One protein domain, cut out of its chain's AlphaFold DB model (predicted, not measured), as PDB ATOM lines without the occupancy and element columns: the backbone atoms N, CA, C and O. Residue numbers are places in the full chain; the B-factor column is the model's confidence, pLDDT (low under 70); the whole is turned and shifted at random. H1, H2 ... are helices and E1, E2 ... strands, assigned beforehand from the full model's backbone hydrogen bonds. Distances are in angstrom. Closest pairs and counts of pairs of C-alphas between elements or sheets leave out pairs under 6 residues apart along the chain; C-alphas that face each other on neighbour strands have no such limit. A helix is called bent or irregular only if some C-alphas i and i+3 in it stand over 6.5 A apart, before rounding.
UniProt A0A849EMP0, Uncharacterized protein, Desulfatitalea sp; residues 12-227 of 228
ATOM      1  N   VAL A  12      -5.207 -28.230 -23.598       87.69
ATOM      2  CA  VAL A  12      -3.923 -27.821 -22.997       87.69
ATOM      3  C   VAL A  12      -3.684 -28.518 -21.656       87.69
ATOM      4  O   VAL A  12      -2.558 -28.896 -21.343       87.69
ATOM      5  N   GLN A  13      -4.737 -28.713 -20.863       92.38
ATOM      6  CA  GLN A  13      -4.648 -29.416 -19.584       92.38
ATOM      7  C   GLN A  13      -4.469 -30.920 -19.784       92.38
ATOM      8  O   GLN A  13      -3.715 -31.540 -19.041       92.38
ATOM      9  N   ILE A  14      -5.088 -31.501 -20.814       90.06
ATOM     10  CA  ILE A  14      -4.838 -32.889 -21.213       90.06
ATOM     11  C   ILE A  14      -3.368 -33.066 -21.603       90.06
ATOM     12  O   ILE A  14      -2.728 -33.981 -21.095       90.06
ATOM     13  N   ALA A  15      -2.807 -32.172 -22.422       87.75
ATOM     14  CA  ALA A  15      -1.395 -32.215 -22.801       87.75
ATOM     15  C   ALA A  15      -0.465 -32.099 -21.580       87.75
ATOM     16  O   ALA A  15       0.468 -32.886 -21.422       87.75
ATOM     17  N   ALA A  16      -0.750 -31.161 -20.672       89.88
ATOM     18  CA  ALA A  16       0.000 -31.021 -19.427       89.88
ATOM     19  C   ALA A  16      -0.104 -32.278 -18.545       89.88
ATOM     20  O   ALA A  16       0.878 -32.675 -17.928       89.88
ATOM     21  N   GLY A  17      -1.265 -32.936 -18.514       91.38
ATOM     22  CA  GLY A  17      -1.461 -34.174 -17.763       91.38
ATOM     23  C   GLY A  17      -0.665 -35.351 -18.318       91.38
ATOM     24  O   GLY A  17      -0.144 -36.137 -17.529       91.38
ATOM     25  N   VAL A  18      -0.462 -35.428 -19.640       91.00
ATOM     26  CA  VAL A  18       0.438 -36.430 -20.234       91.00
ATOM     27  C   VAL A  18       1.825 -36.292 -19.626       91.00
ATOM     28  O   VAL A  18       2.358 -37.290 -19.145       91.00
ATOM     29  N   LEU A  19       2.369 -35.072 -19.542       90.75
ATOM     30  CA  LEU A  19       3.691 -34.791 -18.956       90.75
ATOM     31  C   LEU A  19       3.809 -35.203 -17.480       90.75
ATOM     32  O   LEU A  19       4.899 -35.520 -17.014       90.75
ATOM     33  N   GLU A  20       2.691 -35.269 -16.757       94.31
ATOM     34  CA  GLU A  20       2.632 -35.716 -15.360       94.31
ATOM     35  C   GLU A  20       2.404 -37.227 -15.205       94.31
ATOM     36  O   GLU A  20       2.523 -37.768 -14.101       94.31
ATOM     37  N   GLY A  21       2.108 -37.928 -16.301       94.94
ATOM     38  CA  GLY A  21       2.029 -39.386 -16.338       94.94
ATOM     39  C   GLY A  21       0.854 -39.911 -15.527       94.94
ATOM     40  O   GLY A  21      -0.200 -39.276 -15.444       94.94
ATOM     41  N   ILE A  22       1.018 -41.071 -14.891       96.81
ATOM     42  CA  ILE A  22      -0.084 -41.728 -14.174       96.81
ATOM     43  C   ILE A  22      -0.608 -40.897 -12.990       96.81
ATOM     44  O   ILE A  22      -1.724 -41.119 -12.523       96.81
ATOM     45  N   SER A  23       0.156 -39.905 -12.520       95.81
ATOM     46  CA  SER A  23      -0.263 -39.006 -11.441       95.81
ATOM     47  C   SER A  23      -1.366 -38.016 -11.843       95.81
ATOM     48  O   SER A  23      -2.103 -37.545 -10.975       95.81
ATOM     49  N   ALA A  24      -1.556 -37.759 -13.142       95.56
ATOM     50  CA  ALA A  24      -2.649 -36.926 -13.646       95.56
ATOM     51  C   ALA A  24      -3.989 -37.660 -13.773       95.56
ATOM     52  O   ALA A  24      -5.027 -37.013 -13.918       95.56
ATOM     53  N   LEU A  25      -3.994 -38.993 -13.677       95.88
ATOM     54  CA  LEU A  25      -5.164 -39.841 -13.918       95.88
ATOM     55  C   LEU A  25      -6.440 -39.376 -13.185       95.88
ATOM     56  O   LEU A  25      -7.473 -39.261 -13.848       95.88
ATOM     57  N   PRO A  26      -6.410 -39.017 -11.882       95.06
ATOM     58  CA  PRO A  26      -7.610 -38.556 -11.179       95.06
ATOM     59  C   PRO A  26      -8.324 -37.366 -11.831       95.06
ATOM     60  O   PRO A  26      -9.547 -37.275 -11.747       95.06
ATOM     61  N   TYR A  27      -7.589 -36.487 -12.513       93.62
ATOM     62  CA  TYR A  27      -8.134 -35.285 -13.145       93.62
ATOM     63  C   TYR A  27      -8.832 -35.566 -14.478       93.62
ATOM     64  O   TYR A  27      -9.697 -34.800 -14.894       93.62
ATOM     65  N   TYR A  28      -8.530 -36.692 -15.124       93.19
ATOM     66  CA  TYR A  28      -9.193 -37.090 -16.363       93.19
ATOM     67  C   TYR A  28     -10.597 -37.653 -16.138       93.19
ATOM     68  O   TYR A  28     -11.393 -37.700 -17.073       93.19
ATOM     69  N   MET A  29     -10.942 -38.066 -14.914       92.56
ATOM     70  CA  MET A  29     -12.148 -38.870 -14.691       92.56
ATOM     71  C   MET A  29     -13.460 -38.167 -15.043       92.56
ATOM     72  O   MET A  29     -14.403 -38.843 -15.450       92.56
ATOM     73  N   SER A  30     -13.509 -36.835 -14.954       90.88
ATOM     74  CA  SER A  30     -14.695 -36.044 -15.327       90.88
ATOM     75  C   SER A  30     -14.748 -35.668 -16.814       90.88
ATOM     76  O   SER A  30     -15.729 -35.083 -17.252       90.88
ATOM     77  N   THR A  31     -13.710 -35.979 -17.597       91.50
ATOM     78  CA  THR A  31     -13.627 -35.658 -19.033       91.50
ATOM     79  C   THR A  31     -14.033 -36.882 -19.852       91.50
ATOM     80  O   THR A  31     -13.650 -37.995 -19.491       91.50
ATOM     81  N   SER A  32     -14.822 -36.727 -20.921       92.00
ATOM     82  CA  SER A  32     -15.238 -37.862 -21.766       92.00
ATOM     83  C   SER A  32     -14.022 -38.552 -22.389       92.00
ATOM     84  O   SER A  32     -13.006 -37.902 -22.645       92.00
ATOM     85  N   ILE A  33     -14.098 -39.856 -22.673       93.25
ATOM     86  CA  ILE A  33     -12.968 -40.529 -23.331       93.25
ATOM     87  C   ILE A  33     -12.615 -39.854 -24.667       93.25
ATOM     88  O   ILE A  33     -11.434 -39.742 -24.996       93.25
ATOM     89  N   HIS A  34     -13.606 -39.375 -25.425       91.69
ATOM     90  CA  HIS A  34     -13.402 -38.781 -26.747       91.69
ATOM     91  C   HIS A  34     -12.631 -37.466 -26.666       91.69
ATOM     92  O   HIS A  34     -11.677 -37.268 -27.419       91.69
ATOM     93  N   ASP A  35     -12.987 -36.603 -25.713       92.62
ATOM     94  CA  ASP A  35     -12.272 -35.346 -25.485       92.62
ATOM     95  C   ASP A  35     -10.850 -35.603 -24.988       92.62
ATOM     96  O   ASP A  35      -9.912 -34.943 -25.438       92.62
ATOM     97  N   ILE A  36     -10.670 -36.606 -24.119       94.69
ATOM     98  CA  ILE A  36      -9.337 -37.031 -23.683       94.69
ATOM     99  C   ILE A  36      -8.507 -37.468 -24.885       94.69
ATOM    100  O   ILE A  36      -7.396 -36.982 -25.066       94.69
ATOM    101  N   ASN A  37      -9.043 -38.355 -25.724       95.50
ATOM    102  CA  ASN A  37      -8.328 -38.874 -26.883       95.50
ATOM    103  C   ASN A  37      -7.959 -37.766 -27.870       95.50
ATOM    104  O   ASN A  37      -6.823 -37.710 -28.334       95.50
ATOM    105  N   LYS A  38      -8.886 -36.838 -28.128       93.38
ATOM    106  CA  LYS A  38      -8.609 -35.648 -28.931       93.38
ATOM    107  C   LYS A  38      -7.467 -34.827 -28.336       93.38
ATOM    108  O   LYS A  38      -6.537 -34.484 -29.056       93.38
ATOM    109  N   GLY A  39      -7.488 -34.573 -27.029       93.25
ATOM    110  CA  GLY A  39      -6.399 -33.865 -26.360       93.25
ATOM    111  C   GLY A  39      -5.062 -34.613 -26.416       93.25
ATOM    112  O   GLY A  39      -4.029 -33.968 -26.549       93.25
ATOM    113  N   LEU A  40      -5.057 -35.950 -26.362       95.06
ATOM    114  CA  LEU A  40      -3.845 -36.766 -26.538       95.06
ATOM    115  C   LEU A  40      -3.281 -36.648 -27.962       95.06
ATOM    116  O   LEU A  40      -2.070 -36.513 -28.125       95.06
ATOM    117  N   ILE A  41      -4.150 -36.656 -28.978       95.00
ATOM    118  CA  ILE A  41      -3.772 -36.441 -30.383       95.00
ATOM    119  C   ILE A  41      -3.197 -35.033 -30.568       95.00
ATOM    120  O   ILE A  41      -2.112 -34.882 -31.130       95.00
ATOM    121  N   ASP A  42      -3.885 -34.010 -30.054       92.06
ATOM    122  CA  ASP A  42      -3.446 -32.612 -30.131       92.06
ATOM    123  C   ASP A  42      -2.100 -32.404 -29.407       92.06
ATOM    124  O   ASP A  42      -1.267 -31.609 -29.845       92.06
ATOM    125  N   ALA A  43      -1.864 -33.152 -28.324       90.69
ATOM    126  CA  ALA A  43      -0.606 -33.175 -27.579       90.69
ATOM    127  C   ALA A  43       0.509 -33.992 -28.254       90.69
ATOM    128  O   ALA A  43       1.619 -34.029 -27.727       90.69
ATOM    129  N   GLN A  44       0.229 -34.650 -29.386       93.44
ATOM    130  CA  GLN A  44       1.154 -35.554 -30.075       93.44
ATOM    131  C   GLN A  44       1.679 -36.676 -29.164       93.44
ATOM    132  O   GLN A  44       2.851 -37.054 -29.237       93.44
ATOM    133  N   ALA A  45       0.817 -37.208 -28.290       94.69
ATOM    134  CA  ALA A  45       1.158 -38.357 -27.457       94.69
ATOM    135  C   ALA A  45       1.559 -39.552 -28.337       94.69
ATOM    136  O   ALA A  45       0.951 -39.801 -29.378       94.69
ATOM    137  N   SER A  46       2.570 -40.312 -27.906       95.44
ATOM    138  CA  SER A  46       3.054 -41.476 -28.664       95.44
ATOM    139  C   SER A  46       2.024 -42.602 -28.710       95.44
ATOM    140  O   SER A  46       1.955 -43.343 -29.687       95.44
ATOM    141  N   ILE A  47       1.237 -42.730 -27.640       96.69
ATOM    142  CA  ILE A  47       0.102 -43.644 -27.540       96.69
ATOM    143  C   ILE A  47      -1.114 -42.836 -27.105       96.69
ATOM    144  O   ILE A  47      -1.104 -42.191 -26.054       96.69
ATOM    145  N   THR A  48      -2.173 -42.893 -27.900       96.62
ATOM    146  CA  THR A  48      -3.459 -42.273 -27.583       96.62
ATOM    147  C   THR A  48      -4.364 -43.225 -26.792       96.62
ATOM    148  O   THR A  48      -4.012 -44.372 -26.486       96.62
ATOM    149  N   LEU A  49      -5.555 -42.754 -26.426       95.88
ATOM    150  CA  LEU A  49      -6.529 -43.613 -25.765       95.88
ATOM    151  C   LEU A  49      -7.129 -44.605 -26.772       95.88
ATOM    152  O   LEU A  49      -7.241 -45.778 -26.443       95.88
ATOM    153  N   ASP A  50      -7.432 -44.180 -28.004       96.50
ATOM    154  CA  ASP A  50      -7.919 -45.070 -29.077       96.50
ATOM    155  C   ASP A  50      -6.931 -46.208 -29.361       96.50
ATOM    156  O   ASP A  50      -7.316 -47.374 -29.419       96.50
ATOM    157  N   ASP A  51      -5.641 -45.880 -29.422       97.19
ATOM    158  CA  ASP A  51      -4.550 -46.847 -29.555       97.19
ATOM    159  C   ASP A  51      -4.570 -47.903 -28.445       97.19
ATOM    160  O   ASP A  51      -4.409 -49.102 -28.695       97.19
ATOM    161  N   THR A  52      -4.791 -47.465 -27.206       97.00
ATOM    162  CA  THR A  52      -4.892 -48.360 -26.054       97.00
ATOM    163  C   THR A  52      -6.128 -49.245 -26.156       97.00
ATOM    164  O   THR A  52      -6.005 -50.444 -25.930       97.00
ATOM    165  N   TYR A  53      -7.283 -48.710 -26.556       95.94
ATOM    166  CA  TYR A  53      -8.503 -49.502 -26.740       95.94
ATOM    167  C   TYR A  53      -8.349 -50.565 -27.838       95.94
ATOM    168  O   TYR A  53      -8.639 -51.742 -27.605       95.94
ATOM    169  N   ASP A  54      -7.795 -50.184 -28.988       96.12
ATOM    170  CA  ASP A  54      -7.572 -51.079 -30.128       96.12
ATOM    171  C   ASP A  54      -6.569 -52.190 -29.775       96.12
ATOM    172  O   ASP A  54      -6.648 -53.315 -30.260       96.12
ATOM    173  N   SER A  55      -5.600 -51.892 -28.910       95.50
ATOM    174  CA  SER A  55      -4.568 -52.849 -28.494       95.50
ATOM    175  C   SER A  55      -5.006 -53.761 -27.353       95.50
ATOM    176  O   SER A  55      -4.715 -54.954 -27.378       95.50
ATOM    177  N   ALA A  56      -5.640 -53.191 -26.331       94.31
ATOM    178  CA  ALA A  56      -5.985 -53.880 -25.096       94.31
ATOM    179  C   ALA A  56      -7.295 -54.659 -25.212       94.31
ATOM    180  O   ALA A  56      -7.397 -55.735 -24.631       94.31
ATOM    181  N   TYR A  57      -8.264 -54.119 -25.957       93.94
ATOM    182  CA  TYR A  57      -9.641 -54.618 -25.994       93.94
ATOM    183  C   TYR A  57     -10.112 -54.980 -27.407       93.94
ATOM    184  O   TYR A  57     -11.178 -55.562 -27.558       93.94
ATOM    185  N   GLY A  58      -9.341 -54.651 -28.451       93.25
ATOM    186  CA  GLY A  58      -9.712 -54.937 -29.841       93.25
ATOM    187  C   GLY A  58     -10.880 -54.093 -30.360       93.25
ATOM    188  O   GLY A  58     -11.541 -54.499 -31.312       93.25
ATOM    189  N   HIS A  59     -11.129 -52.942 -29.734       92.94
ATOM    190  CA  HIS A  59     -12.202 -52.014 -30.085       92.94
ATOM    191  C   HIS A  59     -11.639 -50.637 -30.399       92.94
ATOM    192  O   HIS A  59     -10.689 -50.193 -29.758       92.94
ATOM    193  N   ARG A  60     -12.261 -49.923 -31.333       91.94
ATOM    194  CA  ARG A  60     -12.015 -48.488 -31.500       91.94
ATOM    195  C   ARG A  60     -12.810 -47.704 -30.478       91.94
ATOM    196  O   ARG A  60     -13.907 -48.084 -30.079       91.94
ATOM    197  N   GLN A  61     -12.301 -46.538 -30.113       87.38
ATOM    198  CA  GLN A  61     -13.006 -45.630 -29.230       87.38
ATOM    199  C   GLN A  61     -14.366 -45.214 -29.805       87.38
ATOM    200  O   GLN A  61     -15.333 -45.064 -29.070       87.38
ATOM    201  N   SER A  62     -14.461 -45.055 -31.127       87.62
ATOM    202  CA  SER A  62     -15.721 -44.733 -31.808       87.62
ATOM    203  C   SER A  62     -16.797 -45.819 -31.681       87.62
ATOM    204  O   SER A  62     -17.944 -45.572 -32.039       87.62
ATOM    205  N   GLU A  63     -16.436 -47.022 -31.229       88.31
ATOM    206  CA  GLU A  63     -17.334 -48.175 -31.083       88.31
ATOM    207  C   GLU A  63     -17.858 -48.341 -29.650       88.31
ATOM    208  O   GLU A  63     -18.705 -49.200 -29.404       88.31
ATOM    209  N   VAL A  64     -17.371 -47.531 -28.705       88.56
ATOM    210  CA  VAL A  64     -17.747 -47.584 -27.286       88.56
ATOM    211  C   VAL A  64     -18.466 -46.305 -26.852       88.56
ATOM    212  O   VAL A  64     -18.431 -45.283 -27.533       88.56
ATOM    213  N   ASN A  65     -19.161 -46.370 -25.714       87.06
ATOM    214  CA  ASN A  65     -19.841 -45.207 -25.136       87.06
ATOM    215  C   ASN A  65     -18.844 -44.185 -24.550       87.06
ATOM    216  O   ASN A  65     -17.648 -44.445 -24.466       87.06
ATOM    217  N   GLU A  66     -19.337 -43.037 -24.076       83.06
ATOM    218  CA  GLU A  66     -18.498 -41.960 -23.515       83.06
ATOM    219  C   GLU A  66     -17.686 -42.362 -22.267       83.06
ATOM    220  O   GLU A  66     -16.702 -41.697 -21.926       83.06
ATOM    221  N   GLU A  67     -18.079 -43.453 -21.604       83.31
ATOM    222  CA  GLU A  67     -17.368 -44.056 -20.469       83.31
ATOM    223  C   GLU A  67     -16.402 -45.171 -20.895       83.31
ATOM    224  O   GLU A  67     -15.634 -45.670 -20.077       83.31
ATOM    225  N   GLY A  68     -16.398 -45.548 -22.173       83.25
ATOM    226  CA  GLY A  68     -15.462 -46.504 -22.752       83.25
ATOM    227  C   GLY A  68     -15.646 -47.935 -22.268       83.25
ATOM    228  O   GLY A  68     -14.692 -48.697 -22.153       83.25
ATOM    229  N   GLU A  69     -16.873 -48.317 -21.944       89.19
ATOM    230  CA  GLU A  69     -17.146 -49.656 -21.434       89.19
ATOM    231  C   GLU A  69     -17.213 -50.675 -22.588       89.19
ATOM    232  O   GLU A  69     -18.111 -50.623 -23.429       89.19
ATOM    233  N   THR A  70     -16.283 -51.636 -22.599       87.75
ATOM    234  CA  THR A  70     -16.342 -52.883 -23.392       87.75
ATOM    235  C   THR A  70     -16.699 -54.096 -22.524       87.75
ATOM    236  O   THR A  70     -16.911 -55.192 -23.038       87.75
ATOM    237  N   GLY A  71     -16.769 -53.914 -21.199       86.06
ATOM    238  CA  GLY A  71     -16.995 -54.981 -20.219       86.06
ATOM    239  C   GLY A  71     -15.709 -55.605 -19.667       86.06
ATOM    240  O   GLY A  71     -15.779 -56.548 -18.871       86.06
ATOM    241  N   GLU A  72     -14.538 -55.081 -20.039       87.19
ATOM    242  CA  GLU A  72     -13.241 -55.597 -19.606       87.19
ATOM    243  C   GLU A  72     -12.595 -54.714 -18.535       87.19
ATOM    244  O   GLU A  72     -11.980 -53.687 -18.811       87.19
ATOM    245  N   VAL A  73     -12.671 -55.170 -17.280       91.44
ATOM    246  CA  VAL A  73     -11.935 -54.574 -16.154       91.44
ATOM    247  C   VAL A  73     -10.978 -55.582 -15.527       91.44
ATOM    248  O   VAL A  73     -11.349 -56.705 -15.162       91.44
ATOM    249  N   PHE A  74      -9.723 -55.188 -15.330       91.94
ATOM    250  CA  PHE A  74      -8.768 -55.994 -14.587       91.94
ATOM    251  C   PHE A  74      -8.949 -55.818 -13.077       91.94
ATOM    252  O   PHE A  74      -9.132 -54.724 -12.548       91.94
ATOM    253  N   ARG A  75      -8.874 -56.938 -12.351       89.00
ATOM    254  CA  ARG A  75      -8.983 -56.985 -10.877       89.00
ATOM    255  C   ARG A  75      -7.673 -57.342 -10.182       89.00
ATOM    256  O   ARG A  75      -7.607 -57.378  -8.959       89.00
ATOM    257  N   ARG A  76      -6.650 -57.701 -10.958       93.06
ATOM    258  CA  ARG A  76      -5.346 -58.162 -10.470       93.06
ATOM    259  C   ARG A  76      -4.253 -57.541 -11.322       93.06
ATOM    260  O   ARG A  76      -4.384 -57.512 -12.545       93.06
ATOM    261  N   MET A  77      -3.149 -57.155 -10.690       95.25
ATOM    262  CA  MET A  77      -2.016 -56.536 -11.387       95.25
ATOM    263  C   MET A  77      -1.332 -57.452 -12.392       95.25
ATOM    264  O   MET A  77      -0.789 -56.967 -13.376       95.25
ATOM    265  N   LYS A  78      -1.461 -58.773 -12.224       96.62
ATOM    266  CA  LYS A  78      -1.091 -59.731 -13.264       96.62
ATOM    267  C   LYS A  78      -1.802 -59.458 -14.585       96.62
ATOM    268  O   LYS A  78      -1.135 -59.345 -15.605       96.62
ATOM    269  N   HIS A  79      -3.129 -59.335 -14.554       96.25
ATOM    270  CA  HIS A  79      -3.914 -59.099 -15.762       96.25
ATOM    271  C   HIS A  79      -3.592 -57.719 -16.340       96.25
ATOM    272  O   HIS A  79      -3.216 -57.627 -17.497       96.25
ATOM    273  N   ALA A  80      -3.600 -56.679 -15.502       96.69
ATOM    274  CA  ALA A  80      -3.227 -55.327 -15.913       96.69
ATOM    275  C   ALA A  80      -1.838 -55.256 -16.567       96.69
ATOM    276  O   ALA A  80      -1.674 -54.609 -17.592       96.69
ATOM    277  N   SER A  81      -0.843 -55.947 -15.998       98.12
ATOM    278  CA  SER A  81       0.508 -56.018 -16.560       98.12
ATOM    279  C   SER A  81       0.517 -56.738 -17.899       98.12
ATOM    280  O   SER A  81       1.173 -56.279 -18.819       98.12
ATOM    281  N   GLN A  82      -0.218 -57.842 -18.040       97.31
ATOM    282  CA  GLN A  82      -0.317 -58.545 -19.319       97.31
ATOM    283  C   GLN A  82      -0.960 -57.655 -20.388       97.31
ATOM    284  O   GLN A  82      -0.410 -57.538 -21.478       97.31
ATOM    285  N   THR A  83      -2.057 -56.967 -20.065       97.31
ATOM    286  CA  THR A  83      -2.714 -56.009 -20.967       97.31
ATOM    287  C   THR A  83      -1.775 -54.858 -21.338       97.31
ATOM    288  O   THR A  83      -1.614 -54.537 -22.512       97.31
ATOM    289  N   PHE A  84      -1.077 -54.286 -20.356       98.44
ATOM    290  CA  PHE A  84      -0.069 -53.246 -20.564       98.44
ATOM    291  C   PHE A  84       1.047 -53.689 -21.513       98.44
ATOM    292  O   PHE A  84       1.420 -52.968 -22.434       98.44
ATOM    293  N   GLN A  85       1.532 -54.914 -21.338       98.38
ATOM    294  CA  GLN A  85       2.554 -55.514 -22.187       98.38
ATOM    295  C   GLN A  85       2.072 -55.719 -23.630       98.38
ATOM    296  O   GLN A  85       2.879 -55.590 -24.548       98.38
ATOM    297  N   VAL A  86       0.778 -55.992 -23.854       98.19
ATOM    298  CA  VAL A  86       0.199 -56.029 -25.211       98.19
ATOM    299  C   VAL A  86       0.273 -54.652 -25.871       98.19
ATOM    300  O   VAL A  86       0.718 -54.563 -27.016       98.19
ATOM    301  N   VAL A  87      -0.089 -53.588 -25.143       98.12
ATOM    302  CA  VAL A  87       0.018 -52.204 -25.634       98.12
ATOM    303  C   VAL A  87       1.471 -51.893 -26.003       98.12
ATOM    304  O   VAL A  87       1.757 -51.572 -27.152       98.12
ATOM    305  N   LEU A  88       2.416 -52.089 -25.079       98.56
ATOM    306  CA  LEU A  88       3.842 -51.831 -25.324       98.56
ATOM    307  C   LEU A  88       4.393 -52.612 -26.528       98.56
ATOM    308  O   LEU A  88       5.119 -52.052 -27.352       98.56
ATOM    309  N   LYS A  89       4.019 -53.892 -26.663       98.31
ATOM    310  CA  LYS A  89       4.432 -54.739 -27.790       98.31
ATOM    311  C   LYS A  89       3.976 -54.165 -29.129       98.31
ATOM    312  O   LYS A  89       4.753 -54.167 -30.082       98.31
ATOM    313  N   LYS A  90       2.726 -53.703 -29.217       96.94
ATOM    314  CA  LYS A  90       2.164 -53.167 -30.464       96.94
ATOM    315  C   LYS A  90       2.886 -51.900 -30.924       96.94
ATOM    316  O   LYS A  90       3.077 -51.723 -32.123       96.94
ATOM    317  N   TYR A  91       3.354 -51.086 -29.979       95.56
ATOM    318  CA  TYR A  91       4.114 -49.858 -30.244       95.56
ATOM    319  C   TYR A  91       5.633 -50.082 -30.298       95.56
ATOM    320  O   TYR A  91       6.407 -49.130 -30.251       95.56
ATOM    321  N   GLY A  92       6.082 -51.336 -30.433       96.62
ATOM    322  CA  GLY A  92       7.476 -51.656 -30.747       96.62
ATOM    323  C   GLY A  92       8.461 -51.478 -29.591       96.62
ATOM    324  O   GLY A  92       9.665 -51.424 -29.831       96.62
ATOM    325  N   VAL A  93       7.986 -51.408 -28.344       97.94
ATOM    326  CA  VAL A  93       8.864 -51.321 -27.171       97.94
ATOM    327  C   VAL A  93       9.646 -52.630 -27.015       97.94
ATOM    328  O   VAL A  93       9.071 -53.718 -26.912       97.94
ATOM    329  N   SER A  94      10.976 -52.534 -26.998       96.50
ATOM    330  CA  SER A  94      11.867 -53.665 -26.715       96.50
ATOM    331  C   SER A  94      11.708 -54.141 -25.274       96.50
ATOM    332  O   SER A  94      11.461 -53.328 -24.384       96.50
ATOM    333  N   ASP A  95      11.890 -55.440 -25.029       96.75
ATOM    334  CA  ASP A  95      11.728 -56.043 -23.698       96.75
ATOM    335  C   ASP A  95      10.379 -55.696 -23.045       96.75
ATOM    336  O   ASP A  95      10.283 -55.546 -21.825       96.75
ATOM    337  N   TYR A  96       9.321 -55.531 -23.852       98.00
ATOM    338  CA  TYR A  96       8.001 -55.115 -23.373       98.00
ATOM    339  C   TYR A  96       7.514 -55.973 -22.195       98.00
ATOM    340  O   TYR A  96       6.904 -55.458 -21.266       98.00
ATOM    341  N   ASP A  97       7.833 -57.270 -22.185       97.50
ATOM    342  CA  ASP A  97       7.436 -58.249 -21.170       97.50
ATOM    343  C   ASP A  97       8.159 -58.090 -19.818       97.50
ATOM    344  O   ASP A  97       7.793 -58.755 -18.837       97.50
ATOM    345  N   ARG A  98       9.165 -57.207 -19.759       98.06
ATOM    346  CA  ARG A  98       9.895 -56.797 -18.550       98.06
ATOM    347  C   ARG A  98       9.269 -55.589 -17.861       98.06
ATOM    348  O   ARG A  98       9.593 -55.333 -16.704       98.06
ATOM    349  N   TYR A  99       8.365 -54.869 -18.523       98.50
ATOM    350  CA  TYR A  99       7.615 -53.778 -17.906       98.50
ATOM    351  C   TYR A  99       6.366 -54.314 -17.202       98.50
ATOM    352  O   TYR A  99       5.595 -55.094 -17.762       98.50
ATOM    353  N   ILE A 100       6.170 -53.911 -15.951       98.19
ATOM    354  CA  ILE A 100       5.136 -54.424 -15.053       98.19
ATOM    355  C   ILE A 100       4.365 -53.238 -14.474       98.19
ATOM    356  O   ILE A 100       4.967 -52.294 -13.958       98.19
ATOM    357  N   LEU A 101       3.031 -53.312 -14.512       97.88
ATOM    358  CA  LEU A 101       2.179 -52.456 -13.694       97.88
ATOM    359  C   LEU A 101       2.052 -53.076 -12.310       97.88
ATOM    360  O   LEU A 101       1.518 -54.175 -12.147       97.88
ATOM    361  N   THR A 102       2.567 -52.362 -11.321       97.44
ATOM    362  CA  THR A 102       2.621 -52.806  -9.931       97.44
ATOM    363  C   THR A 102       1.669 -51.993  -9.067       97.44
ATOM    364  O   THR A 102       1.323 -50.856  -9.403       97.44
ATOM    365  N   SER A 103       1.263 -52.567  -7.934       96.25
ATOM    366  CA  SER A 103       0.530 -51.823  -6.911       96.25
ATOM    367  C   SER A 103       0.883 -52.274  -5.505       96.25
ATOM    368  O   SER A 103       1.052 -53.471  -5.282       96.25
ATOM    369  N   ILE A 104       0.840 -51.347  -4.551       96.44
ATOM    370  CA  ILE A 104       0.772 -51.639  -3.118       96.44
ATOM    371  C   ILE A 104      -0.629 -51.271  -2.625       96.44
ATOM    372  O   ILE A 104      -1.035 -50.106  -2.638       96.44
ATOM    373  N   ASP A 105      -1.380 -52.290  -2.206       93.44
ATOM    374  CA  ASP A 105      -2.812 -52.222  -1.896       93.44
ATOM    375  C   ASP A 105      -3.121 -52.158  -0.386       93.44
ATOM    376  O   ASP A 105      -4.281 -52.209   0.028       93.44
ATOM    377  N   THR A 106      -2.093 -51.962   0.445       93.94
ATOM    378  CA  THR A 106      -2.180 -51.919   1.918       93.94
ATOM    379  C   THR A 106      -3.010 -50.760   2.479       93.94
ATOM    380  O   THR A 106      -3.399 -50.809   3.644       93.94
ATOM    381  N   ALA A 107      -3.304 -49.733   1.675       95.69
ATOM    382  CA  ALA A 107      -4.131 -48.586   2.062       95.69
ATOM    383  C   ALA A 107      -5.536 -48.603   1.427       95.69
ATOM    384  O   ALA A 107      -6.236 -47.587   1.455       95.69
ATOM    385  N   ASN A 108      -5.980 -49.744   0.882       93.75
ATOM    386  CA  ASN A 108      -7.299 -49.859   0.255       93.75
ATOM    387  C   ASN A 108      -8.450 -49.507   1.208       93.75
ATOM    388  O   ASN A 108      -9.407 -48.865   0.774       93.75
ATOM    389  N   ASP A 109      -8.343 -49.869   2.490       93.31
ATOM    390  CA  ASP A 109      -9.344 -49.539   3.518       93.31
ATOM    391  C   ASP A 109      -9.411 -48.030   3.796       93.31
ATOM    392  O   ASP A 109     -10.462 -47.498   4.144       93.31
ATOM    393  N   ALA A 110      -8.298 -47.321   3.587       94.19
ATOM    394  CA  ALA A 110      -8.240 -45.865   3.638       94.19
ATOM    395  C   ALA A 110      -8.641 -45.201   2.306       94.19
ATOM    396  O   ALA A 110      -8.661 -43.974   2.221       94.19
ATOM    397  N   GLY A 111      -8.968 -45.992   1.278       95.25
ATOM    398  CA  GLY A 111      -9.417 -45.513  -0.026       95.25
ATOM    399  C   GLY A 111      -8.299 -45.167  -1.009       95.25
ATOM    400  O   GLY A 111      -8.584 -44.489  -1.996       95.25
ATOM    401  N   TYR A 112      -7.061 -45.623  -0.792       96.69
ATOM    402  CA  TYR A 112      -5.918 -45.290  -1.651       96.69
ATOM    403  C   TYR A 112      -5.144 -46.523  -2.125       96.69
ATOM    404  O   TYR A 112      -5.085 -47.547  -1.445       96.69
ATOM    405  N   THR A 113      -4.492 -46.397  -3.279       96.62
ATOM    406  CA  THR A 113      -3.571 -47.404  -3.820       96.62
ATOM    407  C   THR A 113      -2.333 -46.708  -4.384       96.62
ATOM    408  O   THR A 113      -2.447 -45.645  -4.999       96.62
ATOM    409  N   LEU A 114      -1.152 -47.290  -4.161       97.56
ATOM    410  CA  LEU A 114       0.107 -46.809  -4.730       97.56
ATOM    411  C   LEU A 114       0.436 -47.635  -5.966       97.56
ATOM    412  O   LEU A 114       0.639 -48.838  -5.846       97.56
ATOM    413  N   PHE A 115       0.503 -46.995  -7.127       97.94
ATOM    414  CA  PHE A 115       0.866 -47.618  -8.397       97.94
ATOM    415  C   PHE A 115       2.280 -47.242  -8.812       97.94
ATOM    416  O   PHE A 115       2.737 -46.128  -8.546       97.94
ATOM    417  N   ALA A 116       2.935 -48.153  -9.528       98.38
ATOM    418  CA  ALA A 116       4.173 -47.862 -10.233       98.38
ATOM    419  C   ALA A 116       4.312 -48.690 -11.510       98.38
ATOM    420  O   ALA A 116       3.877 -49.844 -11.583       98.38
ATOM    421  N   VAL A 117       4.976 -48.096 -12.494       98.62
ATOM    422  CA  VAL A 117       5.466 -48.753 -13.701       98.62
ATOM    423  C   VAL A 117       6.912 -49.160 -13.439       98.62
ATOM    424  O   VAL A 117       7.782 -48.301 -13.284       98.62
ATOM    425  N   ALA A 118       7.175 -50.461 -13.367       98.44
ATOM    426  CA  ALA A 118       8.498 -50.996 -13.065       98.44
ATOM    427  C   ALA A 118       9.059 -51.766 -14.264       98.44
ATOM    428  O   ALA A 118       8.370 -52.602 -14.842       98.44
ATOM    429  N   TYR A 119      10.322 -51.528 -14.605       98.44
ATOM    430  CA  TYR A 119      11.105 -52.429 -15.445       98.44
ATOM    431  C   TYR A 119      11.822 -53.445 -14.552       98.44
ATOM    432  O   TYR A 119      12.600 -53.053 -13.677       98.44
ATOM    433  N   ARG A 120      11.585 -54.738 -14.798       98.00
ATOM    434  CA  ARG A 120      12.198 -55.860 -14.083       98.00
ATOM    435  C   ARG A 120      12.772 -56.890 -15.063       98.00
ATOM    436  O   ARG A 120      12.006 -57.580 -15.735       98.00
ATOM    437  N   PRO A 121      14.099 -57.104 -15.092       96.19
ATOM    438  CA  PRO A 121      14.747 -57.973 -16.079       96.19
ATOM    439  C   PRO A 121      14.685 -59.480 -15.751       96.19
ATOM    440  O   PRO A 121      15.387 -60.272 -16.374       96.19
ATOM    441  N   VAL A 122      13.886 -59.902 -14.764       96.12
ATOM    442  CA  VAL A 122      13.852 -61.288 -14.258       96.12
ATOM    443  C   VAL A 122      12.425 -61.801 -14.051       96.12
ATOM    444  O   VAL A 122      11.513 -61.043 -13.725       96.12
ATOM    445  N   ASP A 123      12.241 -63.115 -14.199       94.69
ATOM    446  CA  ASP A 123      10.931 -63.792 -14.099       94.69
ATOM    447  C   ASP A 123      10.644 -64.409 -12.722       94.69
ATOM    448  O   ASP A 123       9.538 -64.891 -12.448       94.69
ATOM    449  N   SER A 124      11.644 -64.369 -11.845       97.19
ATOM    450  CA  SER A 124      11.576 -64.785 -10.451       97.19
ATOM    451  C   SER A 124      12.444 -63.867  -9.608       97.19
ATOM    452  O   SER A 124      13.539 -63.491 -10.028       97.19
ATOM    453  N   ILE A 125      11.978 -63.544  -8.411       98.00
ATOM    454  CA  ILE A 125      12.664 -62.651  -7.483       98.00
ATOM    455  C   ILE A 125      12.831 -63.346  -6.144       98.00
ATOM    456  O   ILE A 125      11.927 -64.038  -5.684       98.00
ATOM    457  N   ARG A 126      13.983 -63.136  -5.511       98.25
ATOM    458  CA  ARG A 126      14.229 -63.509  -4.120       98.25
ATOM    459  C   ARG A 126      14.518 -62.231  -3.354       98.25
ATOM    460  O   ARG A 126      15.527 -61.586  -3.623       98.25
ATOM    461  N   VAL A 127      13.629 -61.848  -2.452       98.19
ATOM    462  CA  VAL A 127      13.585 -60.511  -1.841       98.19
ATOM    463  C   VAL A 127      13.348 -60.617  -0.342       98.19
ATOM    464  O   VAL A 127      12.784 -61.602   0.137       98.19
ATOM    465  N   VAL A 128      13.781 -59.601   0.398       97.31
ATOM    466  CA  VAL A 128      13.340 -59.410   1.782       97.31
ATOM    467  C   VAL A 128      11.873 -58.973   1.750       97.31
ATOM    468  O   VAL A 128      11.496 -58.130   0.935       97.31
ATOM    469  N   ASP A 129      11.035 -59.580   2.587       94.19
ATOM    470  CA  ASP A 129       9.623 -59.218   2.706       94.19
ATOM    471  C   ASP A 129       9.502 -57.759   3.178       94.19
ATOM    472  O   ASP A 129      10.069 -57.368   4.199       94.19
ATOM    473  N   LYS A 130       8.760 -56.947   2.415       92.25
ATOM    474  CA  LYS A 130       8.552 -55.514   2.678       92.25
ATOM    475  C   LYS A 130       7.926 -55.224   4.034       92.25
ATOM    476  O   LYS A 130       8.143 -54.153   4.590       92.25
ATOM    477  N   TYR A 131       7.119 -56.154   4.531       92.88
ATOM    478  CA  TYR A 131       6.325 -56.002   5.745       92.88
ATOM    479  C   TYR A 131       6.915 -56.795   6.918       92.88
ATOM    480  O   TYR A 131       6.447 -56.661   8.046       92.88
ATOM    481  N   ASP A 132       7.942 -57.613   6.666       93.44
ATOM    482  CA  ASP A 132       8.654 -58.396   7.672       93.44
ATOM    483  C   ASP A 132      10.118 -58.597   7.258       93.44
ATOM    484  O   ASP A 132      10.484 -59.585   6.617       93.44
ATOM    485  N   ALA A 133      10.983 -57.675   7.682       91.94
ATOM    486  CA  ALA A 133      12.399 -57.671   7.314       91.94
ATOM    487  C   ALA A 133      13.187 -58.925   7.756       91.94
ATOM    488  O   ALA A 133      14.321 -59.115   7.321       91.94
ATOM    489  N   SER A 134      12.613 -59.790   8.603       94.25
ATOM    490  CA  SER A 134      13.236 -61.055   9.016       94.25
ATOM    491  C   SER A 134      13.061 -62.186   7.996       94.25
ATOM    492  O   SER A 134      13.728 -63.220   8.094       94.25
ATOM    493  N   LYS A 135      12.174 -62.014   7.007       96.69
ATOM    494  CA  LYS A 135      11.820 -63.055   6.040       96.69
ATOM    495  C   LYS A 135      12.397 -62.769   4.664       96.69
ATOM    496  O   LYS A 135      12.212 -61.697   4.099       96.69
ATOM    497  N   ILE A 136      13.011 -63.793   4.077       97.62
ATOM    498  CA  ILE A 136      13.345 -63.830   2.652       97.62
ATOM    499  C   ILE A 136      12.291 -64.679   1.949       97.62
ATOM    500  O   ILE A 136      12.005 -65.797   2.377       97.62
ATOM    501  N   ARG A 137      11.728 -64.160   0.860       97.50
ATOM    502  CA  ARG A 137      10.719 -64.849   0.053       97.50
ATOM    503  C   ARG A 137      11.151 -64.948  -1.394       97.50
ATOM    504  O   ARG A 137      11.927 -64.127  -1.875       97.50
ATOM    505  N   GLU A 138      10.622 -65.957  -2.070       98.00
ATOM    506  CA  GLU A 138      10.753 -66.126  -3.510       98.00
ATOM    507  C   GLU A 138       9.380 -65.958  -4.160       98.00
ATOM    508  O   GLU A 138       8.401 -66.536  -3.688       98.00
ATOM    509  N   PHE A 139       9.317 -65.165  -5.228       97.62
ATOM    510  CA  PHE A 139       8.106 -64.949  -6.014       97.62
ATOM    511  C   PHE A 139       8.392 -65.128  -7.501       97.62
ATOM    512  O   PHE A 139       9.464 -64.774  -7.990       97.62
ATOM    513  N   LYS A 140       7.410 -65.632  -8.240       96.62
ATOM    514  CA  LYS A 140       7.416 -65.835  -9.694       96.62
ATOM    515  C   LYS A 140       6.210 -65.129 -10.312       96.62
ATOM    516  O   LYS A 140       5.264 -64.798  -9.609       96.62
ATOM    517  N   LYS A 141       6.162 -64.991 -11.642       93.56
ATOM    518  CA  LYS A 141       5.019 -64.406 -12.397       93.56
ATOM    519  C   LYS A 141       3.622 -64.998 -12.072       93.56
ATOM    520  O   LYS A 141       2.591 -64.456 -12.474       93.56
ATOM    521  N   GLY A 142       3.550 -66.151 -11.403       92.62
ATOM    522  CA  GLY A 142       2.299 -66.730 -10.896       92.62
ATOM    523  C   GLY A 142       1.785 -66.085  -9.604       92.62
ATOM    524  O   GLY A 142       0.577 -66.082  -9.370       92.62
ATOM    525  N   ASP A 143       2.681 -65.518  -8.800       95.50
ATOM    526  CA  ASP A 143       2.410 -65.054  -7.447       95.50
ATOM    527  C   ASP A 143       1.887 -63.620  -7.437       95.50
ATOM    528  O   ASP A 143       2.393 -62.749  -8.140       95.50
ATOM    529  N   ARG A 144       0.899 -63.336  -6.579       94.00
ATOM    530  CA  ARG A 144       0.355 -61.974  -6.421       94.00
ATOM    531  C   ARG A 144       1.455 -60.971  -6.065       94.00
ATOM    532  O   ARG A 144       1.528 -59.911  -6.674       94.00
ATOM    533  N   LEU A 145       2.309 -61.341  -5.110       94.94
ATOM    534  CA  LEU A 145       3.378 -60.493  -4.576       94.94
ATOM    535  C   LEU A 145       4.532 -60.274  -5.560       94.94
ATOM    536  O   LEU A 145       5.337 -59.375  -5.353       94.94
ATOM    537  N   PHE A 146       4.590 -61.024  -6.666       96.94
ATOM    538  CA  PHE A 146       5.483 -60.670  -7.765       96.94
ATOM    539  C   PHE A 146       5.114 -59.309  -8.367       96.94
ATOM    540  O   PHE A 146       5.979 -58.630  -8.891       96.94
ATOM    541  N   TYR A 147       3.860 -58.867  -8.280       97.12
ATOM    542  CA  TYR A 147       3.409 -57.592  -8.849       97.12
ATOM    543  C   TYR A 147       3.465 -56.424  -7.850       97.12
ATOM    544  O   TYR A 147       2.811 -55.404  -8.054       97.12
ATOM    545  N   GLU A 148       4.264 -56.562  -6.791       97.12
ATOM    546  CA  GLU A 148       4.762 -55.433  -6.002       97.12
ATOM    547  C   GLU A 148       6.161 -55.042  -6.519       97.12
ATOM    548  O   GLU A 148       6.895 -55.909  -7.016       97.12
ATOM    549  N   PRO A 149       6.546 -53.760  -6.455       96.94
ATOM    550  CA  PRO A 149       7.868 -53.318  -6.891       96.94
ATOM    551  C   PRO A 149       8.909 -53.601  -5.807       96.94
ATOM    552  O   PRO A 149       8.590 -53.542  -4.638       96.94
ATOM    553  N   PHE A 150      10.163 -53.887  -6.127       97.25
ATOM    554  CA  PHE A 150      11.234 -54.156  -5.161       97.25
ATOM    555  C   PHE A 150      12.523 -53.471  -5.601       97.25
ATOM    556  O   PHE A 150      13.060 -53.766  -6.666       97.25
ATOM    557  N   GLN A 151      13.067 -52.591  -4.756       96.81
ATOM    558  CA  GLN A 151      14.284 -51.848  -5.093       96.81
ATOM    559  C   GLN A 151      15.494 -52.771  -5.252       96.81
ATOM    560  O   GLN A 151      16.334 -52.565  -6.128       96.81
ATOM    561  N   LYS A 152      15.599 -53.772  -4.374       97.06
ATOM    562  CA  LYS A 152      16.742 -54.679  -4.292       97.06
ATOM    563  C   LYS A 152      16.295 -56.115  -4.080       97.06
ATOM    564  O   LYS A 152      15.263 -56.372  -3.459       97.06
ATOM    565  N   ASP A 153      17.110 -57.044  -4.558       97.62
ATOM    566  CA  ASP A 153      16.997 -58.454  -4.208       97.62
ATOM    567  C   ASP A 153      17.573 -58.749  -2.807       97.62
ATOM    568  O   ASP A 153      18.130 -57.882  -2.130       97.62
ATOM    569  N   ALA A 154      17.456 -60.000  -2.361       97.31
ATOM    570  CA  ALA A 154      17.968 -60.457  -1.069       97.31
ATOM    571  C   ALA A 154      19.506 -60.412  -0.951       97.31
ATOM    572  O   ALA A 154      20.031 -60.534   0.151       97.31
ATOM    573  N   ALA A 155      20.227 -60.248  -2.064       96.56
ATOM    574  CA  ALA A 155      21.674 -60.042  -2.090       96.56
ATOM    575  C   ALA A 155      22.053 -58.546  -2.119       96.56
ATOM    576  O   ALA A 155      23.233 -58.211  -2.197       96.56
ATOM    577  N   GLY A 156      21.070 -57.640  -2.064       96.00
ATOM    578  CA  GLY A 156      21.274 -56.194  -2.089       96.00
ATOM    579  C   GLY A 156      21.514 -55.609  -3.483       96.00
ATOM    580  O   GLY A 156      21.839 -54.423  -3.587       96.00
ATOM    581  N   ARG A 157      21.352 -56.398  -4.553       97.06
ATOM    582  CA  ARG A 157      21.518 -55.932  -5.937       97.06
ATOM    583  C   ARG A 157      20.260 -55.193  -6.394       97.06
ATOM    584  O   ARG A 157      19.171 -55.637  -6.032       97.06
ATOM    585  N   PRO A 158      20.374 -54.106  -7.183       96.62
ATOM    586  CA  PRO A 158      19.214 -53.444  -7.775       96.62
ATOM    587  C   PRO A 158      18.341 -54.434  -8.551       96.62
ATOM    588  O   PRO A 158      18.871 -55.279  -9.272       96.62
ATOM    589  N   LEU A 159      17.022 -54.332  -8.388       96.88
ATOM    590  CA  LEU A 159      16.060 -55.249  -8.998       96.88
ATOM    591  C   LEU A 159      15.117 -54.510  -9.949       96.88
ATOM    592  O   LEU A 159      15.187 -54.735 -11.157       96.88
ATOM    593  N   ASP A 160      14.293 -53.603  -9.425       97.94
ATOM    594  CA  ASP A 160      13.390 -52.810 -10.255       97.94
ATOM    595  C   ASP A 160      13.938 -51.421 -10.543       97.94
ATOM    596  O   ASP A 160      14.482 -50.738  -9.671       97.94
ATOM    597  N   ARG A 161      13.693 -50.966 -11.771       97.75
ATOM    598  CA  ARG A 161      13.803 -49.559 -12.146       97.75
ATOM    599  C   ARG A 161      12.406 -48.988 -12.338       97.75
ATOM    600  O   ARG A 161      11.642 -49.509 -13.147       97.75
ATOM    601  N   ILE A 162      12.082 -47.921 -11.616       98.50
ATOM    602  CA  ILE A 162      10.769 -47.279 -11.707       98.50
ATOM    603  C   ILE A 162      10.780 -46.236 -12.813       98.50
ATOM    604  O   ILE A 162      11.669 -45.389 -12.869       98.50
ATOM    605  N   VAL A 163       9.781 -46.317 -13.685       98.38
ATOM    606  CA  VAL A 163       9.586 -45.416 -14.825       98.38
ATOM    607  C   VAL A 163       8.629 -44.289 -14.454       98.38
ATOM    608  O   VAL A 163       8.899 -43.128 -14.737       98.38
ATOM    609  N   ASP A 164       7.523 -44.628 -13.792       98.38
ATOM    610  CA  ASP A 164       6.498 -43.682 -13.351       98.38
ATOM    611  C   ASP A 164       5.742 -44.242 -12.141       98.38
ATOM    612  O   ASP A 164       5.743 -45.456 -11.913       98.38
ATOM    613  N   TRP A 165       5.112 -43.377 -11.349       98.06
ATOM    614  CA  TRP A 165       4.386 -43.776 -10.148       98.06
ATOM    615  C   TRP A 165       3.349 -42.743  -9.690       98.06
ATOM    616  O   TRP A 165       3.460 -41.547  -9.956       98.06
ATOM    617  N   ALA A 166       2.352 -43.208  -8.935       97.31
ATOM    618  CA  ALA A 166       1.402 -42.338  -8.253       97.31
ATOM    619  C   ALA A 166       0.682 -43.063  -7.116       97.31
ATOM    620  O   ALA A 166       0.196 -44.182  -7.279       97.31
ATOM    621  N   GLY A 167       0.545 -42.383  -5.979       96.62
ATOM    622  CA  GLY A 167      -0.519 -42.683  -5.026       96.62
ATOM    623  C   GLY A 167      -1.802 -41.999  -5.485       96.62
ATOM    624  O   GLY A 167      -1.782 -40.799  -5.751       96.62
ATOM    625  N   MET A 168      -2.916 -42.727  -5.564       95.06
ATOM    626  CA  MET A 168      -4.193 -42.149  -5.999       95.06
ATOM    627  C   MET A 168      -5.401 -42.763  -5.280       95.06
ATOM    628  O   MET A 168      -5.290 -43.850  -4.701       95.06
ATOM    629  N   PRO A 169      -6.565 -42.081  -5.297       94.81
ATOM    630  CA  PRO A 169      -7.810 -42.654  -4.806       94.81
ATOM    631  C   PRO A 169      -8.148 -43.960  -5.527       94.81
ATOM    632  O   PRO A 169      -8.068 -44.070  -6.749       94.81
ATOM    633  N   ARG A 170      -8.586 -44.960  -4.767       92.88
ATOM    634  CA  ARG A 170      -8.921 -46.285  -5.298       92.88
ATOM    635  C   ARG A 170     -10.081 -46.247  -6.293       92.88
ATOM    636  O   ARG A 170     -10.133 -47.068  -7.201       92.88
ATOM    637  N   GLU A 171     -11.016 -45.313  -6.131       91.75
ATOM    638  CA  GLU A 171     -12.162 -45.161  -7.040       91.75
ATOM    639  C   GLU A 171     -11.730 -44.863  -8.482       91.75
ATOM    640  O   GLU A 171     -12.412 -45.264  -9.420       91.75
ATOM    641  N   THR A 172     -10.567 -44.234  -8.667       91.50
ATOM    642  CA  THR A 172     -10.082 -43.795  -9.976       91.50
ATOM    643  C   THR A 172      -9.776 -44.957 -10.929       91.50
ATOM    644  O   THR A 172      -9.849 -44.791 -12.139       91.50
ATOM    645  N   ILE A 173      -9.489 -46.155 -10.411       92.56
ATOM    646  CA  ILE A 173      -9.130 -47.345 -11.209       92.56
ATOM    647  C   ILE A 173     -10.190 -48.457 -11.154       92.56
ATOM    648  O   ILE A 173      -9.908 -49.609 -11.494       92.56
ATOM    649  N   LYS A 174     -11.417 -48.135 -10.717       92.25
ATOM    650  CA  LYS A 174     -12.534 -49.096 -10.690       92.25
ATOM    651  C   LYS A 174     -13.285 -49.227 -12.014       92.25
ATOM    652  O   LYS A 174     -13.945 -50.244 -12.204       92.25
ATOM    653  N   THR A 175     -13.212 -48.223 -12.882       93.56
ATOM    654  CA  THR A 175     -13.892 -48.206 -14.185       93.56
ATOM    655  C   THR A 175     -12.935 -48.582 -15.307       93.56
ATOM    656  O   THR A 175     -11.717 -48.414 -15.172       93.56
ATOM    657  N   GLN A 176     -13.473 -49.054 -16.433       94.62
ATOM    658  CA  GLN A 176     -12.646 -49.377 -17.593       94.62
ATOM    659  C   GLN A 176     -11.941 -48.132 -18.143       94.62
ATOM    660  O   GLN A 176     -10.752 -48.191 -18.454       94.62
ATOM    661  N   LYS A 177     -12.613 -46.975 -18.153       95.12
ATOM    662  CA  LYS A 177     -12.005 -45.669 -18.449       95.12
ATOM    663  C   LYS A 177     -10.744 -45.395 -17.637       95.12
ATOM    664  O   LYS A 177      -9.695 -45.110 -18.208       95.12
ATOM    665  N   GLY A 178     -10.836 -45.499 -16.310       96.00
ATOM    666  CA  GLY A 178      -9.705 -45.236 -15.423       96.00
ATOM    667  C   GLY A 178      -8.547 -46.200 -15.667       96.00
ATOM    668  O   GLY A 178      -7.388 -45.798 -15.736       96.00
ATOM    669  N   GLN A 179      -8.864 -47.474 -15.885       96.88
ATOM    670  CA  GLN A 179      -7.882 -48.505 -16.209       96.88
ATOM    671  C   GLN A 179      -7.215 -48.289 -17.574       96.88
ATOM    672  O   GLN A 179      -5.997 -48.411 -17.685       96.88
ATOM    673  N   SER A 180      -7.980 -47.893 -18.587       97.00
ATOM    674  CA  SER A 180      -7.475 -47.573 -19.927       97.00
ATOM    675  C   SER A 180      -6.562 -46.351 -19.900       97.00
ATOM    676  O   SER A 180      -5.497 -46.348 -20.515       97.00
ATOM    677  N   MET A 181      -6.930 -45.328 -19.124       96.94
ATOM    678  CA  MET A 181      -6.081 -44.158 -18.904       96.94
ATOM    679  C   MET A 181      -4.787 -44.513 -18.173       96.94
ATOM    680  O   MET A 181      -3.730 -44.010 -18.550       96.94
ATOM    681  N   LEU A 182      -4.836 -45.415 -17.185       97.94
ATOM    682  CA  LEU A 182      -3.634 -45.909 -16.510       97.94
ATOM    683  C   LEU A 182      -2.679 -46.568 -17.505       97.94
ATOM    684  O   LEU A 182      -1.497 -46.239 -17.513       97.94
ATOM    685  N   LEU A 183      -3.197 -47.461 -18.355       98.25
ATOM    686  CA  LEU A 183      -2.420 -48.133 -19.398       98.25
ATOM    687  C   LEU A 183      -1.806 -47.123 -20.376       98.25
ATOM    688  O   LEU A 183      -0.608 -47.190 -20.648       98.25
ATOM    689  N   THR A 184      -2.606 -46.165 -20.846       98.12
ATOM    690  CA  THR A 184      -2.192 -45.136 -21.813       98.12
ATOM    691  C   THR A 184      -1.057 -44.274 -21.256       98.12
ATOM    692  O   THR A 184      -0.005 -44.132 -21.882       98.12
ATOM    693  N   LEU A 185      -1.237 -43.716 -20.054       98.19
ATOM    694  CA  LEU A 185      -0.255 -42.833 -19.418       98.19
ATOM    695  C   LEU A 185       1.028 -43.595 -19.052       98.19
ATOM    696  O   LEU A 185       2.126 -43.106 -19.311       98.19
ATOM    697  N   ALA A 186       0.897 -44.820 -18.534       98.31
ATOM    698  CA  ALA A 186       2.039 -45.682 -18.240       98.31
ATOM    699  C   ALA A 186       2.850 -46.025 -19.498       98.31
ATOM    700  O   ALA A 186       4.079 -46.072 -19.444       98.31
ATOM    701  N   ALA A 187       2.184 -46.257 -20.632       98.44
ATOM    702  CA  ALA A 187       2.856 -46.636 -21.870       98.44
ATOM    703  C   ALA A 187       3.626 -45.460 -22.477       98.44
ATOM    704  O   ALA A 187       4.780 -45.627 -22.871       98.44
ATOM    705  N   ASN A 188       3.041 -44.257 -22.456       98.12
ATOM    706  CA  ASN A 188       3.758 -43.039 -22.835       98.12
ATOM    707  C   ASN A 188       4.975 -42.799 -21.928       98.12
ATOM    708  O   ASN A 188       6.060 -42.543 -22.436       98.12
ATOM    709  N   ALA A 189       4.848 -42.985 -20.608       97.88
ATOM    710  CA  ALA A 189       5.981 -42.833 -19.693       97.88
ATOM    711  C   ALA A 189       7.148 -43.794 -20.004       97.88
ATOM    712  O   ALA A 189       8.313 -43.418 -19.858       97.88
ATOM    713  N   VAL A 190       6.848 -45.018 -20.460       98.12
ATOM    714  CA  VAL A 190       7.859 -45.980 -20.931       98.12
ATOM    715  C   VAL A 190       8.531 -45.511 -22.217       98.12
ATOM    716  O   VAL A 190       9.759 -45.530 -22.283       98.12
ATOM    717  N   ILE A 191       7.755 -45.080 -23.215       96.88
ATOM    718  CA  ILE A 191       8.284 -44.610 -24.507       96.88
ATOM    719  C   ILE A 191       9.164 -43.370 -24.325       96.88
ATOM    720  O   ILE A 191      10.236 -43.271 -24.914       96.88
ATOM    721  N   GLU A 192       8.749 -42.454 -23.456       95.44
ATOM    722  CA  GLU A 192       9.491 -41.237 -23.125       95.44
ATOM    723  C   GLU A 192      10.688 -41.488 -22.191       95.44
ATOM    724  O   GLU A 192      11.422 -40.557 -21.864       95.44
ATOM    725  N   ASN A 193      10.895 -42.737 -21.756       93.81
ATOM    726  CA  ASN A 193      11.963 -43.152 -20.849       93.81
ATOM    727  C   ASN A 193      12.039 -42.291 -19.575       93.81
ATOM    728  O   ASN A 193      13.113 -41.838 -19.166       93.81
ATOM    729  N   ARG A 194      10.883 -42.062 -18.944       95.12
ATOM    730  CA  ARG A 194      10.801 -41.323 -17.681       95.12
ATOM    731  C   ARG A 194      11.505 -42.058 -16.541       95.12
ATOM    732  O   ARG A 194      11.760 -43.265 -16.608       95.12
ATOM    733  N   SER A 195      11.794 -41.304 -15.482       93.44
ATOM    734  CA  SER A 195      12.342 -41.835 -14.237       93.44
ATOM    735  C   SER A 195      11.426 -41.526 -13.061       93.44
ATOM    736  O   SER A 195      11.041 -40.378 -12.840       93.44
ATOM    737  N   GLY A 196      11.103 -42.554 -12.279       92.38
ATOM    738  CA  GLY A 196      10.307 -42.449 -11.059       92.38
ATOM    739  C   GLY A 196      11.170 -42.384  -9.801       92.38
ATOM    740  O   GLY A 196      10.920 -43.142  -8.866       92.38
ATOM    741  N   ASP A 197      12.194 -41.526  -9.776       88.62
ATOM    742  CA  ASP A 197      13.263 -41.534  -8.755       88.62
ATOM    743  C   ASP A 197      12.749 -41.400  -7.311       88.62
ATOM    744  O   ASP A 197      13.306 -41.986  -6.381       88.62
ATOM    745  N   GLU A 198      11.647 -40.675  -7.123       95.00
ATOM    746  CA  GLU A 198      11.017 -40.439  -5.818       95.00
ATOM    747  C   GLU A 198      10.207 -41.638  -5.297       95.00
ATOM    748  O   GLU A 198       9.805 -41.655  -4.131       95.00
ATOM    749  N   TYR A 199       9.973 -42.661  -6.130       97.69
ATOM    750  CA  TYR A 199       9.099 -43.782  -5.790       97.69
ATOM    751  C   TYR A 199       9.537 -44.511  -4.524       97.69
ATOM    752  O   TYR A 199       8.714 -44.811  -3.665       97.69
ATOM    753  N   TRP A 200      10.832 -44.805  -4.390       97.25
ATOM    754  CA  TRP A 200      11.323 -45.600  -3.265       97.25
ATOM    755  C   TRP A 200      11.160 -44.886  -1.927       97.25
ATOM    756  O   TRP A 200      11.013 -45.542  -0.899       97.25
ATOM    757  N   GLU A 201      11.174 -43.555  -1.927       96.81
ATOM    758  CA  GLU A 201      10.893 -42.778  -0.725       96.81
ATOM    759  C   GLU A 201       9.388 -42.736  -0.435       96.81
ATOM    760  O   GLU A 201       8.972 -42.972   0.700       96.81
ATOM    761  N   ALA A 202       8.566 -42.559  -1.474       97.12
ATOM    762  CA  ALA A 202       7.115 -42.654  -1.353       97.12
ATOM    763  C   ALA A 202       6.664 -44.038  -0.850       97.12
ATOM    764  O   ALA A 202       5.768 -44.126  -0.017       97.12
ATOM    765  N   GLU A 203       7.305 -45.125  -1.285       97.44
ATOM    766  CA  GLU A 203       7.022 -46.480  -0.804       97.44
ATOM    767  C   GLU A 203       7.277 -46.616   0.704       97.44
ATOM    768  O   GLU A 203       6.434 -47.159   1.420       97.44
ATOM    769  N   LYS A 204       8.406 -46.103   1.212       95.94
ATOM    770  CA  LYS A 204       8.708 -46.149   2.655       95.94
ATOM    771  C   LYS A 204       7.647 -45.411   3.463       95.94
ATOM    772  O   LYS A 204       7.136 -45.960   4.437       95.94
ATOM    773  N   GLN A 205       7.290 -44.202   3.032       96.56
ATOM    774  CA  GLN A 205       6.226 -43.409   3.651       96.56
ATOM    775  C   GLN A 205       4.877 -44.145   3.580       96.56
ATOM    776  O   GLN A 205       4.117 -44.172   4.549       96.56
ATOM    777  N   TRP A 206       4.592 -44.826   2.466       97.00
ATOM    778  CA  TRP A 206       3.367 -45.602   2.292       97.00
ATOM    779  C   TRP A 206       3.281 -46.770   3.278       97.00
ATOM    780  O   TRP A 206       2.255 -46.950   3.937       97.00
ATOM    781  N   ILE A 207       4.369 -47.530   3.435       94.56
ATOM    782  CA  ILE A 207       4.481 -48.622   4.417       94.56
ATOM    783  C   ILE A 207       4.373 -48.076   5.850       94.56
ATOM    784  O   ILE A 207       3.725 -48.696   6.697       94.56
ATOM    785  N   ALA A 208       4.910 -46.880   6.105       95.12
ATOM    786  CA  ALA A 208       4.765 -46.148   7.365       95.12
ATOM    787  C   ALA A 208       3.357 -45.553   7.593       95.12
ATOM    788  O   ALA A 208       3.126 -44.887   8.599       95.12
ATOM    789  N   ARG A 209       2.390 -45.845   6.708       95.31
ATOM    790  CA  ARG A 209       0.988 -45.391   6.762       95.31
ATOM    791  C   ARG A 209       0.791 -43.888   6.535       95.31
ATOM    792  O   ARG A 209      -0.259 -43.351   6.877       95.31
ATOM    793  N   GLU A 210       1.728 -43.223   5.867       96.06
ATOM    794  CA  GLU A 210       1.623 -41.809   5.468       96.06
ATOM    795  C   GLU A 210       0.913 -41.623   4.109       96.06
ATOM    796  O   GLU A 210       1.053 -40.595   3.444       96.06
ATOM    797  N   PHE A 211       0.106 -42.608   3.692       95.44
ATOM    798  CA  PHE A 211      -0.549 -42.671   2.377       95.44
ATOM    799  C   PHE A 211      -1.312 -41.393   2.003       95.44
ATOM    800  O   PHE A 211      -1.220 -40.943   0.864       95.44
ATOM    801  N   ARG A 212      -2.033 -40.770   2.947       93.88
ATOM    802  CA  ARG A 212      -2.820 -39.562   2.661       93.88
ATOM    803  C   ARG A 212      -1.915 -38.404   2.247       93.88
ATOM    804  O   ARG A 212      -2.205 -37.752   1.251       93.88
ATOM    805  N   ASN A 213      -0.819 -38.187   2.972       93.69
ATOM    806  CA  ASN A 213       0.105 -37.088   2.695       93.69
ATOM    807  C   ASN A 213       0.759 -37.250   1.321       93.69
ATOM    808  O   ASN A 213       0.852 -36.273   0.580       93.69
ATOM    809  N   ILE A 214       1.151 -38.477   0.959       94.69
ATOM    810  CA  ILE A 214       1.718 -38.790  -0.362       94.69
ATOM    811  C   ILE A 214       0.721 -38.426  -1.464       94.69
ATOM    812  O   ILE A 214       1.067 -37.705  -2.401       94.69
ATOM    813  N   VAL A 215      -0.522 -38.901  -1.338       95.12
ATOM    814  CA  VAL A 215      -1.575 -38.680  -2.339       95.12
ATOM    815  C   VAL A 215      -1.912 -37.195  -2.445       95.12
ATOM    816  O   VAL A 215      -1.859 -36.635  -3.535       95.12
ATOM    817  N   GLU A 216      -2.214 -36.531  -1.329       92.94
ATOM    818  CA  GLU A 216      -2.626 -35.122  -1.320       92.94
ATOM    819  C   GLU A 216      -1.512 -34.192  -1.813       92.94
ATOM    820  O   GLU A 216      -1.779 -33.283  -2.601       92.94
ATOM    821  N   THR A 217      -0.257 -34.443  -1.425       92.56
ATOM    822  CA  THR A 217       0.889 -33.646  -1.888       92.56
ATOM    823  C   THR A 217       1.095 -33.808  -3.387       92.56
ATOM    824  O   THR A 217       1.208 -32.807  -4.100       92.56
ATOM    825  N   LYS A 218       1.103 -35.052  -3.886       91.94
ATOM    826  CA  LYS A 218       1.299 -35.322  -5.314       91.94
ATOM    827  C   LYS A 218       0.157 -34.736  -6.142       91.94
ATOM    828  O   LYS A 218       0.413 -34.065  -7.135       91.94
ATOM    829  N   MET A 219      -1.087 -34.898  -5.692       91.31
ATOM    830  CA  MET A 219      -2.250 -34.289  -6.336       91.31
ATOM    831  C   MET A 219      -2.146 -32.760  -6.359       91.31
ATOM    832  O   MET A 219      -2.277 -32.160  -7.419       91.31
ATOM    833  N   ALA A 220      -1.829 -32.109  -5.237       91.44
ATOM    834  CA  ALA A 220      -1.682 -30.652  -5.203       91.44
ATOM    835  C   ALA A 220      -0.576 -30.140  -6.145       91.44
ATOM    836  O   ALA A 220      -0.720 -29.078  -6.753       91.44
ATOM    837  N   GLN A 221       0.527 -30.882  -6.285       92.12
ATOM    838  CA  GLN A 221       1.587 -30.565  -7.244       92.12
ATOM    839  C   GLN A 221       1.098 -30.681  -8.691       92.12
ATOM    840  O   GLN A 221       1.312 -29.759  -9.477       92.12
ATOM    841  N   VAL A 222       0.414 -31.777  -9.029       92.94
ATOM    842  CA  VAL A 222      -0.130 -32.008 -10.374       92.94
ATOM    843  C   VAL A 222      -1.197 -30.968 -10.712       92.94
ATOM    844  O   VAL A 222      -1.103 -30.330 -11.756       92.94
ATOM    845  N   GLY A 223      -2.144 -30.694  -9.810       91.50
ATOM    846  CA  GLY A 223      -3.179 -29.671 -10.001       91.50
ATOM    847  C   GLY A 223      -2.599 -28.291 -10.334       91.50
ATOM    848  O   GLY A 223      -3.002 -27.663 -11.311       91.50
ATOM    849  N   LYS A 224      -1.540 -27.865  -9.629       91.75
ATOM    850  CA  LYS A 224      -0.833 -26.609  -9.946       91.75
ATOM    851  C   LYS A 224      -0.266 -26.587 -11.365       91.75
ATOM    852  O   LYS A 224      -0.342 -25.557 -12.033       91.75
ATOM    853  N   LYS A 225       0.297 -27.702 -11.836       91.31
ATOM    854  CA  LYS A 225       0.851 -27.814 -13.194       91.31
ATOM    855  C   LYS A 225      -0.237 -27.852 -14.267       91.31
ATOM    856  O   LYS A 225      -0.055 -27.278 -15.338       91.31
ATOM    857  N   LEU A 226      -1.386 -28.442 -13.943       89.06
ATOM    858  CA  LEU A 226      -2.600 -28.412 -14.762       89.06
ATOM    859  C   LEU A 226      -3.337 -27.060 -14.705       89.06
ATOM    860  O   LEU A 226      -4.258 -26.835 -15.489       89.06
ATOM    861  N   LYS A 227      -2.920 -26.143 -13.820       88.44
ATOM    862  CA  LYS A 227      -3.548 -24.831 -13.589       88.44
ATOM    863  C   LYS A 227      -5.028 -24.949 -13.187       88.44
ATOM    864  O   LYS A 227      -5.875 -24.257 -13.753       88.44
TER     865      LYS A 227
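AT A GLANCE: This is residues 12 to 227 of the 228 residues of an uncharacterized protein of Desulfatitalea sp (UniProt A0A849EMP0). A small antiparallel sheet, E1, E2 and E5, is the core between helices: H1, H4 and H7 cover one face, H8 and H9 the other. H2 and H3 pack on the first group, and the hairpin E3 E4 lies far out at the opposite end of the longest axis. The 216 printed residues hold nine named helices and five named strands, in the order H1 H2 H3 H4 E1 E2 E3 E4 H5 E5 H6 H7 H8 H9, class mixed. The whole is compact, radius of gyration of the C-alphas 16.6 A, yet elongated, spanning 52 by 34 by 29 A.

IN THESE COORDINATES: Find C-alpha 12 at (-3.923, -27.821, -22.997), where H1 begins; it runs to residue 28 and is irregular, with C-alphas 19 and 22 9.2 A apart. Next come H2, 33 to 42, H3, 49 to 56, and H4, 77 to 90, 19.8 A long. E1 is 99 to 104 and E2, 23.0 A, 112 to 119; E3 is 124 to 129, E4 132 to 140 and H5 144 to 147. E5, 23.8 A, covers 161 to 169, H6 170 to 173, H7, 22.6 A, 176 to 191, and H8 199 to 207. H9, residues 211 to 226, 22.4 A, ends at C-alpha 226, (-2.600, -28.412, -14.762).

HOW THE PARTS SIT: Start at inner strand E2: it forms a hairpin with its antiparallel neighbour E1, with N 102 and O 116 within hydrogen-bond range at 2.9 A, and its other antiparallel neighbour is E5, with N 115 and O 166 within hydrogen-bond range at 2.8 A. In three layers, helices on both faces of this sheet, H1 and H7 are on one face and H8 and H9 on the opposite. H4, on the same face as H7, runs along E1 at 26 degrees on the local plane. H7 is the hub, touching H1, closest C-alphas Gly 21 and Leu 185 at 5.2 A, H3, Thr 52 and Thr 184 at 6.0 A, H4, Phe 84 and Leu 183 at 5.7 A, and, only just and only at the corner, H6 with 3 pairs within 8 A. H2 touches H1, Ile 14 and Gly 39 at 5.5 A. H8 and H9 are a helical hairpin. In hairpin E3 E4, N 127 and O 137 are 2.9 A apart; H5 touches H4, Met 77 and Tyr 147 at 6.1 A. Every O i to N i+4 pair is within hydrogen-bond range in H2, H3, H4, H7, H8 and H9; H1 has 6 of 13, beside 11 of 14 O i to N i+3 pairs; H5 and H6 are too short.

THE WHOLE: The farthest C-alphas, Ser 62 and Ser 134, are 52.6 A apart. The printed part has no cut; the links H3 to H4 and H5 to E5 are long, and no printed residue is under 70 in pLDDT.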